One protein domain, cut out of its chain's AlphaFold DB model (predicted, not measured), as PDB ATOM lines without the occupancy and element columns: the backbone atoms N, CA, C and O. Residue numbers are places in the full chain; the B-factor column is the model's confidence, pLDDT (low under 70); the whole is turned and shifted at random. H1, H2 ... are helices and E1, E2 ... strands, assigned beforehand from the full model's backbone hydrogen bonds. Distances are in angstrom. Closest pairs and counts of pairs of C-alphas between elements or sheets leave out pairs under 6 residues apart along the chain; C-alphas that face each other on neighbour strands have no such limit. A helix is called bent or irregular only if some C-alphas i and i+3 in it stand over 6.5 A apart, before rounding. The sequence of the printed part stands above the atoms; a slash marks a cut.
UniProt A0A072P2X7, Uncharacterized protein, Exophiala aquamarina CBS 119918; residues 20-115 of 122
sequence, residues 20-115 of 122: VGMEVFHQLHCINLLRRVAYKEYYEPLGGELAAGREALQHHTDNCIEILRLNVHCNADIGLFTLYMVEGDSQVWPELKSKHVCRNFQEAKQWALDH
ATOM      1  N   VAL A  20      14.865   5.826 -11.299       89.88
ATOM      2  CA  VAL A  20      13.846   5.580 -12.321       89.88
ATOM      3  C   VAL A  20      14.493   4.998 -13.573       89.88
ATOM      4  O   VAL A  20      15.667   5.238 -13.845       89.88
ATOM      5  N   GLY A  21      13.720   4.228 -14.337       90.19
ATOM      6  CA  GLY A  21      14.100   3.764 -15.667       90.19
ATOM      7  C   GLY A  21      13.292   4.496 -16.733       90.19
ATOM      8  O   GLY A  21      12.098   4.727 -16.552       90.19
ATOM      9  N   MET A  22      13.923   4.849 -17.853       93.31
ATOM     10  CA  MET A  22      13.186   5.330 -19.022       93.31
ATOM     11  C   MET A  22      12.625   4.141 -19.797       93.31
ATOM     12  O   MET A  22      13.372   3.242 -20.187       93.31
ATOM     13  N   GLU A  23      11.320   4.158 -20.062       94.69
ATOM     14  CA  GLU A  23      10.626   3.005 -20.648       94.69
ATOM     15  C   GLU A  23      11.189   2.561 -22.004       94.69
ATOM     16  O   GLU A  23      11.176   1.369 -22.293       94.69
ATOM     17  N   VAL A  24      11.733   3.481 -22.813       95.06
ATOM     18  CA  VAL A  24      12.301   3.153 -24.133       95.06
ATOM     19  C   VAL A  24      13.415   2.106 -24.044       95.06
ATOM     20  O   VAL A  24      13.471   1.210 -24.880       95.06
ATOM     21  N   PHE A  25      14.263   2.143 -23.012       95.06
ATOM     22  CA  PHE A  25      15.330   1.146 -22.855       95.06
ATOM     23  C   PHE A  25      14.779  -0.195 -22.379       95.06
ATOM     24  O   PHE A  25      15.223  -1.238 -22.847       95.06
ATOM     25  N   HIS A  26      13.744  -0.184 -21.534       95.38
ATOM     26  CA  HIS A  26      13.050  -1.412 -21.157       95.38
ATOM     27  C   HIS A  26      12.355  -2.059 -22.367       95.38
ATOM     28  O   HIS A  26      12.414  -3.272 -22.548       95.38
ATOM     29  N   GLN A  27      11.728  -1.261 -23.235       97.06
ATOM     30  CA  GLN A  27      11.111  -1.734 -24.478       97.06
ATOM     31  C   GLN A  27      12.159  -2.310 -25.441       97.06
ATOM     32  O   GLN A  27      11.943  -3.379 -26.007       97.06
ATOM     33  N   LEU A  28      13.317  -1.658 -25.585       96.94
ATOM     34  CA  LEU A  28      14.431  -2.169 -26.392       96.94
ATOM     35  C   LEU A  28      14.998  -3.483 -25.834       96.94
ATOM     36  O   LEU A  28      15.233  -4.411 -26.609       96.94
ATOM     37  N   HIS A  29      15.130  -3.608 -24.510       95.31
ATOM     38  CA  HIS A  29      15.462  -4.873 -23.845       95.31
ATOM     39  C   HIS A  29      14.435  -5.965 -24.172       95.31
ATOM     40  O   HIS A  29      14.818  -7.058 -24.585       95.31
ATOM     41  N   CYS A  30      13.135  -5.655 -24.087       97.38
ATOM     42  CA  CYS A  30      12.062  -6.593 -24.433       97.38
ATOM     43  C   CYS A  30      12.180  -7.073 -25.887       97.38
ATOM     44  O   CYS A  30      12.122  -8.272 -26.154       97.38
ATOM     45  N   ILE A  31      12.401  -6.154 -26.833       97.88
ATOM     46  CA  ILE A  31      12.605  -6.483 -28.251       97.88
ATOM     47  C   ILE A  31      13.843  -7.370 -28.428       97.88
ATOM     48  O   ILE A  31      13.809  -8.351 -29.175       97.88
ATOM     49  N   ASN A  32      14.938  -7.063 -27.730       96.56
ATOM     50  CA  ASN A  32      16.154  -7.861 -27.794       96.56
ATOM     51  C   ASN A  32      15.951  -9.267 -27.213       96.56
ATOM     52  O   ASN A  32      16.448 -10.230 -27.797       96.56
ATOM     53  N   LEU A  33      15.193  -9.417 -26.121       96.25
ATOM     54  CA  LEU A  33      14.838 -10.729 -25.581       96.25
ATOM     55  C   LEU A  33      14.040 -11.543 -26.603       96.25
ATOM     56  O   LEU A  33      14.426 -12.672 -26.899       96.25
ATOM     57  N   LEU A  34      12.997 -10.960 -27.207       97.19
ATOM     58  CA  LEU A  34      12.194 -11.631 -28.237       97.19
ATOM     59  C   LEU A  34      13.043 -12.076 -29.428       97.19
ATOM     60  O   LEU A  34      12.937 -13.217 -29.877       97.19
ATOM     61  N   ARG A  35      13.948 -11.210 -29.893       96.94
ATOM     62  CA  ARG A  35      14.926 -11.549 -30.932       96.94
ATOM     63  C   ARG A  35      15.792 -12.738 -30.514       96.94
ATOM     64  O   ARG A  35      16.002 -13.644 -31.310       96.94
ATOM     65  N   ARG A  36      16.299 -12.764 -29.279       96.06
ATOM     66  CA  ARG A  36      17.141 -13.867 -28.790       96.06
ATOM     67  C   ARG A  36      16.362 -15.172 -28.632       96.06
ATOM     68  O   ARG A  36      16.923 -16.220 -28.921       96.06
ATOM     69  N   VAL A  37      15.092 -15.112 -28.231       96.00
ATOM     70  CA  VAL A  37      14.190 -16.275 -28.161       96.00
ATOM     71  C   VAL A  37      13.868 -16.815 -29.556       96.00
ATOM     72  O   VAL A  37      13.861 -18.026 -29.743       96.00
ATOM     73  N   ALA A  38      13.662 -15.947 -30.551       97.19
ATOM     74  CA  ALA A  38      13.408 -16.361 -31.934       97.19
ATOM     75  C   ALA A  38      14.603 -17.085 -32.587       97.19
ATOM     76  O   ALA A  38      14.412 -17.887 -33.495       97.19
ATOM     77  N   TYR A  39      15.823 -16.818 -32.113       95.62
ATOM     78  CA  TYR A  39      17.063 -17.460 -32.564       95.62
ATOM     79  C   TYR A  39      17.755 -18.186 -31.405       95.62
ATOM     80  O   TYR A  39      18.963 -18.036 -31.185       95.62
ATOM     81  N   LYS A  40      16.965 -18.913 -30.610       93.06
ATOM     82  CA  LYS A  40      17.391 -19.464 -29.324       93.06
ATOM     83  C   LYS A  40      18.659 -20.308 -29.434       93.06
ATOM     84  O   LYS A  40      19.553 -20.145 -28.611       93.06
ATOM     85  N   GLU A  41      18.771 -21.147 -30.458       94.06
ATOM     86  CA  GLU A  41      19.899 -22.063 -30.666       94.06
ATOM     87  C   GLU A  41      21.237 -21.319 -30.751       94.06
ATOM     88  O   GLU A  41      22.261 -21.810 -30.282       94.06
ATOM     89  N   TYR A  42      21.229 -20.110 -31.316       94.81
ATOM     90  CA  TYR A  42      22.418 -19.271 -31.417       94.81
ATOM     91  C   TYR A  42      22.743 -18.562 -30.093       94.81
ATOM     92  O   TYR A  42      23.910 -18.425 -29.730       94.81
ATOM     93  N   TYR A  43      21.724 -18.082 -29.371       94.25
ATOM     94  CA  TYR A  43      21.917 -17.231 -28.193       94.25
ATOM     95  C   TYR A  43      21.981 -17.981 -26.861       94.25
ATOM     96  O   TYR A  43      22.498 -17.414 -25.898       94.25
ATOM     97  N   GLU A  44      21.454 -19.204 -26.774       92.81
ATOM     98  CA  GLU A  44      21.436 -20.000 -25.539       92.81
ATOM     99  C   GLU A  44      22.854 -20.315 -25.027       92.81
ATOM    100  O   GLU A  44      23.103 -20.071 -23.844       92.81
ATOM    101  N   PRO A  45      23.833 -20.712 -25.872       94.56
ATOM    102  CA  PRO A  45      25.207 -20.946 -25.417       94.56
ATOM    103  C   PRO A  45      25.913 -19.692 -24.877       94.56
ATOM    104  O   PRO A  45      26.891 -19.805 -24.143       94.56
ATOM    105  N   LEU A  46      25.432 -18.495 -25.233       92.06
ATOM    106  CA  LEU A  46      25.994 -17.216 -24.781       92.06
ATOM    107  C   LEU A  46      25.486 -16.802 -23.387       92.06
ATOM    108  O   LEU A  46      25.933 -15.792 -22.847       92.06
ATOM    109  N   GLY A  47      24.556 -17.563 -22.800       90.56
ATOM    110  CA  GLY A  47      24.042 -17.339 -21.451       90.56
ATOM    111  C   GLY A  47      23.102 -16.133 -21.322       90.56
ATOM    112  O   GLY A  47      22.324 -15.813 -22.224       90.56
ATOM    113  N   GLY A  48      23.141 -15.460 -20.170       88.19
ATOM    114  CA  GLY A  48      22.199 -14.390 -19.817       88.19
ATOM    115  C   GLY A  48      20.784 -14.926 -19.578       88.19
ATOM    116  O   GLY A  48      20.628 -16.040 -19.087       88.19
ATOM    117  N   GLU A  49      19.763 -14.166 -19.975       87.81
ATOM    118  CA  GLU A  49      18.345 -14.519 -19.771       87.81
ATOM    119  C   GLU A  49      17.964 -15.923 -20.267       87.81
ATOM    120  O   GLU A  49      17.118 -16.590 -19.677       87.81
ATOM    121  N   LEU A  50      18.616 -16.418 -21.325       91.75
ATOM    122  CA  LEU A  50      18.323 -17.742 -21.882       91.75
ATOM    123  C   LEU A  50      18.806 -18.890 -20.979       91.75
ATOM    124  O   LEU A  50      18.290 -19.999 -21.090       91.75
ATOM    125  N   ALA A  51      19.745 -18.627 -20.065       90.75
ATOM    126  CA  ALA A  51      20.246 -19.602 -19.100       90.75
ATOM    127  C   ALA A  51      19.391 -19.696 -17.822       90.75
ATOM    128  O   ALA A  51      19.647 -20.560 -16.986       90.75
ATOM    129  N   ALA A  52      18.360 -18.856 -17.665       88.50
ATOM    130  CA  ALA A  52      17.500 -18.832 -16.477       88.50
ATOM    131  C   ALA A  52      16.585 -20.070 -16.334       88.50
ATOM    132  O   ALA A  52      15.888 -20.224 -15.332       88.50
ATOM    133  N   GLY A  53      16.580 -20.965 -17.328       90.94
ATOM    134  CA  GLY A  53      15.690 -22.118 -17.396       90.94
ATOM    135  C   GLY A  53      14.375 -21.804 -18.113       90.94
ATOM    136  O   GLY A  53      13.985 -20.651 -18.289       90.94
ATOM    137  N   ARG A  54      13.684 -22.858 -18.564       92.25
ATOM    138  CA  ARG A  54      12.528 -22.741 -19.471       92.25
ATOM    139  C   ARG A  54      11.392 -21.893 -18.899       92.25
ATOM    140  O   ARG A  54      10.855 -21.055 -19.609       92.25
ATOM    141  N   GLU A  55      11.024 -22.131 -17.642       95.81
ATOM    142  CA  GLU A  55       9.890 -21.456 -16.998       95.81
ATOM    143  C   GLU A  55      10.169 -19.967 -16.770       95.81
ATOM    144  O   GLU A  55       9.360 -19.126 -17.154       95.81
ATOM    145  N   ALA A  56      11.346 -19.631 -16.232       95.06
ATOM    146  CA  ALA A  56      11.747 -18.243 -16.017       95.06
ATOM    147  C   ALA A  56      11.848 -17.468 -17.341       95.06
ATOM    148  O   ALA A  56      11.337 -16.354 -17.442       95.06
ATOM    149  N   LEU A  57      12.441 -18.078 -18.376       95.31
ATOM    150  CA  LEU A  57      12.538 -17.471 -19.705       95.31
ATOM    151  C   LEU A  57      11.155 -17.231 -20.320       95.31
ATOM    152  O   LEU A  57      10.927 -16.178 -20.914       95.31
ATOM    153  N   GLN A  58      10.230 -18.183 -20.173       96.25
ATOM    154  CA  GLN A  58       8.862 -18.029 -20.661       96.25
ATOM    155  C   GLN A  58       8.141 -16.892 -19.931       96.25
ATOM    156  O   GLN A  58       7.602 -16.006 -20.584       96.25
ATOM    157  N   HIS A  59       8.210 -16.855 -18.598       97.75
ATOM    158  CA  HIS A  59       7.593 -15.784 -17.815       97.75
ATOM    159  C   HIS A  59       8.142 -14.397 -18.184       97.75
ATOM    160  O   HIS A  59       7.373 -13.454 -18.370       97.75
ATOM    161  N   HIS A  60       9.464 -14.270 -18.343       96.94
ATOM    162  CA  HIS A  60      10.080 -13.017 -18.777       96.94
ATOM    163  C   HIS A  60       9.619 -12.640 -20.193       96.94
ATOM    164  O   HIS A  60       9.238 -11.498 -20.432       96.94
ATOM    165  N   THR A  61       9.570 -13.607 -21.112       97.38
ATOM    166  CA  THR A  61       9.083 -13.395 -22.483       97.38
ATOM    167  C   THR A  61       7.636 -12.894 -22.500       97.38
ATOM    168  O   THR A  61       7.351 -11.901 -23.169       97.38
ATOM    169  N   ASP A  62       6.743 -13.509 -21.722       98.25
ATOM    170  CA  ASP A  62       5.334 -13.109 -21.629       98.25
ATOM    171  C   ASP A  62       5.189 -11.689 -21.056       98.25
ATOM    172  O   ASP A  62       4.451 -10.864 -21.599       98.25
ATOM    173  N   ASN A  63       5.957 -11.357 -20.013       98.06
ATOM    174  CA  ASN A  63       6.001 -10.004 -19.453       98.06
ATOM    175  C   ASN A  63       6.515  -8.969 -20.472       98.06
ATOM    176  O   ASN A  63       5.964  -7.872 -20.580       98.06
ATOM    177  N   CYS A  64       7.540  -9.313 -21.258       98.00
ATOM    178  CA  CYS A  64       8.050  -8.454 -22.326       98.00
ATOM    179  C   CYS A  64       6.995  -8.191 -23.408       98.00
ATOM    180  O   CYS A  64       6.840  -7.047 -23.841       98.00
ATOM    181  N   ILE A  65       6.252  -9.220 -23.824       98.56
ATOM    182  CA  ILE A  65       5.153  -9.081 -24.790       98.56
ATOM    183  C   ILE A  65       4.073  -8.152 -24.234       98.56
ATOM    184  O   ILE A  65       3.620  -7.255 -24.945       98.56
ATOM    185  N   GLU A  66       3.694  -8.313 -22.966       98.44
ATOM    186  CA  GLU A  66       2.654  -7.488 -22.348       98.44
ATOM    187  C   GLU A  66       3.071  -6.016 -22.229       98.44
ATOM    188  O   GLU A  66       2.284  -5.122 -22.541       98.44
ATOM    189  N   ILE A  67       4.325  -5.739 -21.869       98.06
ATOM    190  CA  ILE A  67       4.846  -4.366 -21.798       98.06
ATOM    191  C   ILE A  67       4.865  -3.707 -23.183       98.06
ATOM    192  O   ILE A  67       4.464  -2.547 -23.320       98.06
ATOM    193  N   LEU A  68       5.273  -4.437 -24.225       98.50
ATOM    194  CA  LEU A  68       5.228  -3.936 -25.601       98.50
ATOM    195  C   LEU A  68       3.783  -3.710 -26.067       98.50
ATOM    196  O   LEU A  68       3.488  -2.668 -26.654       98.50
ATOM    197  N   ARG A  69       2.859  -4.628 -25.753       98.31
ATOM    198  CA  ARG A  69       1.429  -4.486 -26.066       98.31
ATOM    199  C   ARG A  69       0.830  -3.246 -25.402       98.31
ATOM    200  O   ARG A  69       0.136  -2.476 -26.065       98.31
ATOM    201  N   LEU A  70       1.100  -3.038 -24.111       98.19
ATOM    202  CA  LEU A  70       0.657  -1.856 -23.368       98.19
ATOM    203  C   LEU A  70       1.221  -0.573 -23.979       98.19
ATOM    204  O   LEU A  70       0.473   0.388 -24.150       98.19
ATOM    205  N   ASN A  71       2.500  -0.564 -24.366       97.81
ATOM    206  CA  ASN A  71       3.113   0.592 -25.014       97.81
ATOM    207  C   ASN A  71       2.459   0.923 -26.367       97.81
ATOM    208  O   ASN A  71       2.126   2.087 -26.603       97.81
ATOM    209  N   VAL A  72       2.217  -0.081 -27.217       97.75
ATOM    210  CA  VAL A  72       1.510   0.097 -28.499       97.75
ATOM    211  C   VAL A  72       0.103   0.645 -28.267       97.75
ATOM    212  O   VAL A  72      -0.311   1.580 -28.947       97.75
ATOM    213  N   HIS A  73      -0.616   0.127 -27.269       97.75
ATOM    214  CA  HIS A  73      -1.956   0.609 -26.939       97.75
ATOM    215  C   HIS A  73      -1.953   2.051 -26.405       97.75
ATOM    216  O   HIS A  73      -2.805   2.843 -26.789       97.75
ATOM    217  N   CYS A  74      -0.988   2.410 -25.553       97.56
ATOM    218  CA  CYS A  74      -0.866   3.764 -25.000       97.56
ATOM    219  C   CYS A  74      -0.500   4.814 -26.056       97.56
ATOM    220  O   CYS A  74      -0.941   5.955 -25.953       97.56
ATOM    221  N   ASN A  75       0.319   4.449 -27.047       95.69
ATOM    222  CA  ASN A  75       0.734   5.378 -28.101       95.69
ATOM    223  C   ASN A  75      -0.208   5.387 -29.311       95.69
ATOM    224  O   ASN A  75      -0.123   6.335 -30.082       95.69
ATOM    225  N   ALA A  76      -1.068   4.367 -29.458       95.81
ATOM    226  CA  ALA A  76      -2.127   4.237 -30.465       95.81
ATOM    227  C   ALA A  76      -1.804   4.955 -31.789       95.81
ATOM    228  O   ALA A  76      -2.373   6.006 -32.087       95.81
ATOM    229  N   ASP A  77      -0.860   4.404 -32.558       93.31
ATOM    230  CA  ASP A  77      -0.402   5.025 -33.803       93.31
ATOM    231  C   ASP A  77      -1.561   5.171 -34.806       93.31
ATOM    232  O   ASP A  77      -2.186   4.188 -35.208       93.31
ATOM    233  N   ILE A  78      -1.850   6.415 -35.194       92.94
ATOM    234  CA  ILE A  78      -2.903   6.787 -36.152       92.94
ATOM    235  C   ILE A  78      -2.383   6.909 -37.593       92.94
ATOM    236  O   ILE A  78      -3.117   7.350 -38.481       92.94
ATOM    237  N   GLY A  79      -1.114   6.573 -37.838       91.88
ATOM    238  CA  GLY A  79      -0.530   6.515 -39.170       91.88
ATOM    239  C   GLY A  79      -1.308   5.566 -40.082       91.88
ATOM    240  O   GLY A  79      -1.604   4.427 -39.727       91.88
ATOM    241  N   LEU A  80      -1.642   6.039 -41.281       93.06
ATOM    242  CA  LEU A  80      -2.349   5.238 -42.277       93.06
ATOM    243  C   LEU A  80      -1.344   4.512 -43.175       93.06
ATOM    244  O   LEU A  80      -0.370   5.107 -43.641       93.06
ATOM    245  N   PHE A  81      -1.622   3.246 -43.464       94.81
ATOM    246  CA  PHE A  81      -0.951   2.483 -44.511       94.81
ATOM    247  C   PHE A  81      -1.917   2.223 -45.669       94.81
ATOM    248  O   PHE A  81      -3.138   2.232 -45.499       94.81
ATOM    249  N   THR A  82      -1.368   2.004 -46.860       95.69
ATOM    250  CA  THR A  82      -2.159   1.625 -48.040       95.69
ATOM    251  C   THR A  82      -2.034   0.130 -48.301       95.69
ATOM    252  O   THR A  82      -1.147  -0.533 -47.765       95.69
ATOM    253  N   LEU A  83      -2.952  -0.408 -49.097       97.38
ATOM    254  CA  LEU A  83      -2.994  -1.815 -49.473       97.38
ATOM    255  C   LEU A  83      -2.680  -1.946 -50.965       97.38
ATOM    256  O   LEU A  83      -3.130  -1.117 -51.758       97.38
ATOM    257  N   TYR A  84      -1.938  -2.982 -51.348       95.94
ATOM    258  CA  TYR A  84      -1.595  -3.264 -52.741       95.94
ATOM    259  C   TYR A  84      -1.677  -4.758 -53.066       95.94
ATOM    260  O   TYR A  84      -1.696  -5.608 -52.175       95.94
ATOM    261  N   MET A  85      -1.748  -5.064 -54.364       97.06
ATOM    262  CA  MET A  85      -1.763  -6.426 -54.901       97.06
ATOM    263  C   MET A  85      -0.424  -6.728 -55.573       97.06
ATOM    264  O   MET A  85       0.151  -5.852 -56.221       97.06
ATOM    265  N   VAL A  86       0.042  -7.970 -55.455       96.50
ATOM    266  CA  VAL A  86       1.214  -8.480 -56.179       96.50
ATOM    267  C   VAL A  86       0.730  -9.395 -57.301       96.50
ATOM    268  O   VAL A  86      -0.177 -10.201 -57.100       96.50
ATOM    269  N   GLU A  87       1.303  -9.266 -58.498       95.81
ATOM    270  CA  GLU A  87       0.913 -10.094 -59.642       95.81
ATOM    271  C   GLU A  87       1.140 -11.585 -59.343       95.81
ATOM    272  O   GLU A  87       2.225 -11.991 -58.931       95.81
ATOM    273  N   GLY A  88       0.101 -12.397 -59.544       96.44
ATOM    274  CA  GLY A  88       0.136 -13.835 -59.264       96.44
ATOM    275  C   GLY A  88      -0.104 -14.219 -57.799       96.44
ATOM    276  O   GLY A  88      -0.175 -15.412 -57.512       96.44
ATOM    277  N   ASP A  89      -0.283 -13.253 -56.895       95.19
ATOM    278  CA  ASP A  89      -0.674 -13.496 -55.504       95.19
ATOM    279  C   ASP A  89      -2.136 -13.080 -55.278       95.19
ATOM    280  O   ASP A  89      -2.571 -11.999 -55.676       95.19
ATOM    281  N   SER A  90      -2.914 -13.951 -54.640       95.12
ATOM    282  CA  SER A  90      -4.313 -13.682 -54.295       95.12
ATOM    283  C   SER A  90      -4.469 -12.869 -53.006       95.12
ATOM    284  O   SER A  90      -5.586 -12.467 -52.673       95.12
ATOM    285  N   GLN A  91      -3.378 -12.626 -52.276       96.81
ATOM    286  CA  GLN A  91      -3.377 -11.886 -51.017       96.81
ATOM    287  C   GLN A  91      -3.213 -10.376 -51.223       96.81
ATOM    288  O   GLN A  91      -2.532  -9.907 -52.135       96.81
ATOM    289  N   VAL A  92      -3.822  -9.611 -50.314       96.69
ATOM    290  CA  VAL A  92      -3.650  -8.159 -50.212       96.69
ATOM    291  C   VAL A  92      -2.501  -7.864 -49.252       96.69
ATOM    292  O   VAL A  92      -2.502  -8.350 -48.119       96.69
ATOM    293  N   TRP A  93      -1.557  -7.025 -49.671       96.94
ATOM    294  CA  TRP A  93      -0.363  -6.692 -48.899       96.94
ATOM    295  C   TRP A  93      -0.413  -5.258 -48.356       96.94
ATOM    296  O   TRP A  93      -0.835  -4.349 -49.075       96.94
ATOM    297  N   PRO A  94       0.021  -5.014 -47.106       96.19
ATOM    298  CA  PRO A  94       0.120  -3.665 -46.562       96.19
ATOM    299  C   PRO A  94       1.449  -2.992 -46.934       96.19
ATOM    300  O   PRO A  94       2.523  -3.580 -46.799       96.19
ATOM    301  N   GLU A  95       1.396  -1.723 -47.340       95.06
ATOM    302  CA  GLU A  95       2.574  -0.854 -47.445       95.06
ATOM    303  C   GLU A  95       2.829  -0.167 -46.100       95.06
ATOM    304  O   GLU A  95       2.287   0.901 -45.807       95.06
ATOM    305  N   LEU A  96       3.638  -0.816 -45.263       92.25
ATOM    306  CA  LEU A  96       3.939  -0.374 -43.898       92.25
ATOM    307  C   LEU A  96       5.081   0.649 -43.816       92.25
ATOM    308  O   LEU A  96       5.365   1.147 -42.728       92.25
ATOM    309  N   LYS A  97       5.735   1.006 -44.930       91.00
ATOM    310  CA  LYS A  97       6.733   2.090 -44.976       91.00
ATOM    311  C   LYS A  97       6.041   3.452 -45.056       91.00
ATOM    312  O   LYS A  97       6.242   4.222 -45.998       91.00
ATOM    313  N   SER A  98       5.198   3.749 -44.073       89.38
ATOM    314  CA  SER A  98       4.525   5.038 -43.964       89.38
ATOM    315  C   SER A  98       5.449   6.087 -43.330       89.38
ATOM    316  O   SER A  98       6.553   5.805 -42.851       89.38
ATOM    317  N   LYS A  99       5.044   7.356 -43.407       89.94
ATOM    318  CA  LYS A  99       5.811   8.458 -42.821       89.94
ATOM    319  C   LYS A  99       5.453   8.596 -41.346       89.94
ATOM    320  O   LYS A  99       4.285   8.775 -41.020       89.94
ATOM    321  N   HIS A 100       6.471   8.630 -40.495       91.50
ATOM    322  CA  HIS A 100       6.330   8.881 -39.064       91.50
ATOM    323  C   HIS A 100       7.174  10.090 -38.649       91.50
ATOM    324  O   HIS A 100       8.208  10.379 -39.253       91.50
ATOM    325  N   VAL A 101       6.745  10.784 -37.595       91.31
ATOM    326  CA  VAL A 101       7.559  11.794 -36.910       91.31
ATOM    327  C   VAL A 101       8.058  11.182 -35.610       91.31
ATOM    328  O   VAL A 101       7.279  10.899 -34.703       91.31
ATOM    329  N   CYS A 102       9.363  10.959 -35.529       92.94
ATOM    330  CA  CYS A 102       9.988  10.347 -34.365       92.94
ATOM    331  C   CYS A 102      10.478  11.412 -33.379       92.94
ATOM    332  O   CYS A 102      10.902  12.500 -33.766       92.94
ATOM    333  N   ARG A 103      10.493  11.064 -32.089       94.75
ATOM    334  CA  ARG A 103      11.276  11.807 -31.092       94.75
ATOM    335  C   ARG A 103      12.766  11.640 -31.402       94.75
ATOM    336  O   ARG A 103      13.168  10.598 -31.923       94.75
ATOM    337  N   ASN A 104      13.591  12.621 -31.038       97.25
ATOM    338  CA  ASN A 104      15.039  12.479 -31.160       97.25
ATOM    339  C   ASN A 104      15.548  11.443 -30.144       97.25
ATOM    340  O   ASN A 104      15.768  11.746 -28.971       97.25
ATOM    341  N   PHE A 105      15.722  10.201 -30.600       96.12
ATOM    342  CA  PHE A 105      16.199   9.109 -29.753       96.12
ATOM    343  C   PHE A 105      17.583   9.395 -29.169       96.12
ATOM    344  O   PHE A 105      17.860   9.012 -28.035       96.12
ATOM    345  N   GLN A 106      18.442  10.091 -29.914       96.94
ATOM    346  CA  GLN A 106      19.814  10.307 -29.489       96.94
ATOM    347  C   GLN A 106      19.916  11.321 -28.354       96.94
ATOM    348  O   GLN A 106      20.692  11.111 -27.427       96.94
ATOM    349  N   GLU A 107      19.085  12.361 -28.370       97.56
ATOM    350  CA  GLU A 107      18.958  13.281 -27.236       97.56
ATOM    351  C   GLU A 107      18.379  12.578 -26.005       97.56
ATOM    352  O   GLU A 107      18.917  12.724 -24.909       97.56
ATOM    353  N   ALA A 108      17.341  11.751 -26.180       95.69
ATOM    354  CA  ALA A 108      16.776  10.966 -25.082       95.69
ATOM    355  C   ALA A 108      17.814  10.010 -24.469       95.69
ATOM    356  O   ALA A 108      17.921   9.899 -23.249       95.69
ATOM    357  N   LYS A 109      18.617   9.354 -25.315       94.56
ATOM    358  CA  LYS A 109      19.724   8.493 -24.896       94.56
ATOM    359  C   LYS A 109      20.816   9.266 -24.177       94.56
ATOM    360  O   LYS A 109      21.265   8.814 -23.126       94.56
ATOM    361  N   GLN A 110      21.237  10.407 -24.712       95.44
ATOM    362  CA  GLN A 110      22.279  11.210 -24.083       95.44
ATOM    363  C   GLN A 110      21.831  11.698 -22.706       95.44
ATOM    364  O   GLN A 110      22.557  11.512 -21.735       95.44
ATOM    365  N   TRP A 111      20.599  12.199 -22.596       94.25
ATOM    366  CA  TRP A 111      20.029  12.590 -21.310       94.25
ATOM    367  C   TRP A 111      20.039  11.430 -20.309       94.25
ATOM    368  O   TRP A 111      20.458  11.606 -19.168       94.25
ATOM    369  N   ALA A 112      19.646  10.226 -20.735       92.56
ATOM    370  CA  ALA A 112      19.640   9.052 -19.871       92.56
ATOM    371  C   ALA A 112      21.046   8.691 -19.358       92.56
ATOM    372  O   ALA A 112      21.205   8.327 -18.194       92.56
ATOM    373  N   LEU A 113      22.060   8.786 -20.224       91.00
ATOM    374  CA  LEU A 113      23.457   8.534 -19.864       91.00
ATOM    375  C   LEU A 113      23.965   9.569 -18.857       91.00
ATOM    376  O   LEU A 113      24.535   9.184 -17.834       91.00
ATOM    377  N   ASP A 114      23.693  10.851 -19.106       91.12
ATOM    378  CA  ASP A 114      24.125  11.967 -18.256       91.12
ATOM    379  C   ASP A 114      23.519  11.898 -16.841       91.12
ATOM    380  O   ASP A 114      24.114  12.399 -15.887       91.12
ATOM    381  N   HIS A 115      22.360  11.245 -16.695       89.44
ATOM    382  CA  HIS A 115      21.625  11.094 -15.433       89.44
ATOM    383  C   HIS A 115      21.650   9.658 -14.878       89.44
ATOM    384  O   HIS A 115      20.896   9.329 -13.958       89.44
TER     385      HIS A 115
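Overview. This is residues 20 to 115 of the 122 residues of an uncharacterized protein of Exophiala aquamarina CBS 119918 (UniProt A0A072P2X7). Two helices, H1 and H4, cross as an X, and two small helices, H2 and H3, make the turn that leads from the one to the other at one end of the X. A thin two-stranded hairpin, E1 and E2, sits far from this helical part at the end of an arm made by the links before and after it; its turn, residues 86 to 91, sticks out free, and the returning link leads to H5, which comes back near H1 but touches no helix. The printed part has 96 residues, with five named helices and two named strands in the order H1, H2, H3, H4, E1, E2, H5; the sheet is E1 - E2, antiparallel, and the class is mostly helix. The whole is loose, with a radius of gyration of the C-alphas of 17.9 A and spans of 46 by 36 by 22 A, and the hairpin arm makes much of its length.

Arrangement. H1, residues 23 to 38, touches H4, residues 54 to 75, at a steep tilt of 47 degrees, opposite ways. H1 touches H4 with residues 27 to 34 alone, H4 touches H1 with residues 61 to 68 alone, and the closest C-alphas of the two, those of Cys 30 and Cys 64, are 4.9 A apart. H2, residues 40 to 46, and H1 only just touch, with 3 pairs of C-alphas within 8 A, and only at the corner; H1 does so with residues 36 to 37 alone, and the closest C-alphas, those of Arg 36 and Tyr 43, are 5.9 A apart. Their tilt of 69 degrees is steep, only just short of about perpendicular, and they run opposite ways. H3, residues 48 to 52, touches H2 only at the corner, the closest C-alphas being those of Glu 44 and Leu 50 at 5.3 A. H3 and H4 are close but not clearly touching, with the C-alphas of Leu 50 and Leu 57 closest at 6.2 A. H2 and H4 are apart. E1, residues 82 to 85, and E2, residues 92 to 95, form an antiparallel hairpin, with 136 degrees between their directions. N 84 and O 93 are 2.9 A apart and N 95 and O 82 are 2.8 A apart, both pairs within hydrogen-bond range. E1 and E2 are both apart from H1, H2 and H3. H5, residues 105 to 114, and H1 are near each other, with 5 pairs of C-alphas within 10 A, while H5 and H4 are apart. In H1, H4 and H5 every O i to N i+4 pair is within hydrogen-bond range; in H2 it is 1 of 3, beside 2 of 4 O i to N i+3 pairs, and in H3 0 of 1, beside 2 of 2.

Along the chain. H1 begins at Glu 23, C-alpha at (10.626, 3.005, -20.648), and is 22.6 A long. H2, Lys 40 to Leu 46, is irregular, but only just: C-alphas 42 and 45 are 6.8 A apart. H3 runs from Gly 48 to Ala 52. H4, the longest helix with 22 residues, runs 31.7 A from Arg 54 to Asn 75, whose C-alpha is at (0.734, 5.378, -28.101). E1, Thr 82 to Met 85, is 10.6 A long and E2, Val 92 to Glu 95, is 10.0 A. H5 runs 14.3 A from Phe 105 to Asp 114, C-alpha at (24.125, 11.967, -18.256).

Size, cuts and confidence. The two C-alphas farthest apart, those of Gly 88 and His 115, are 54.8 A from each other, while those of the first and last printed residues, Val 20 and His 115, are 10.0 A apart. The printed part has no cut. The links H1 to H2, H2 to H3 and H3 to H4 are tight, those from H4 to E1, E1 to E2 and E2 to H5 are short, and there is no long link. The mean pLDDT of the printed part is 94.8, and no printed residue is under 70.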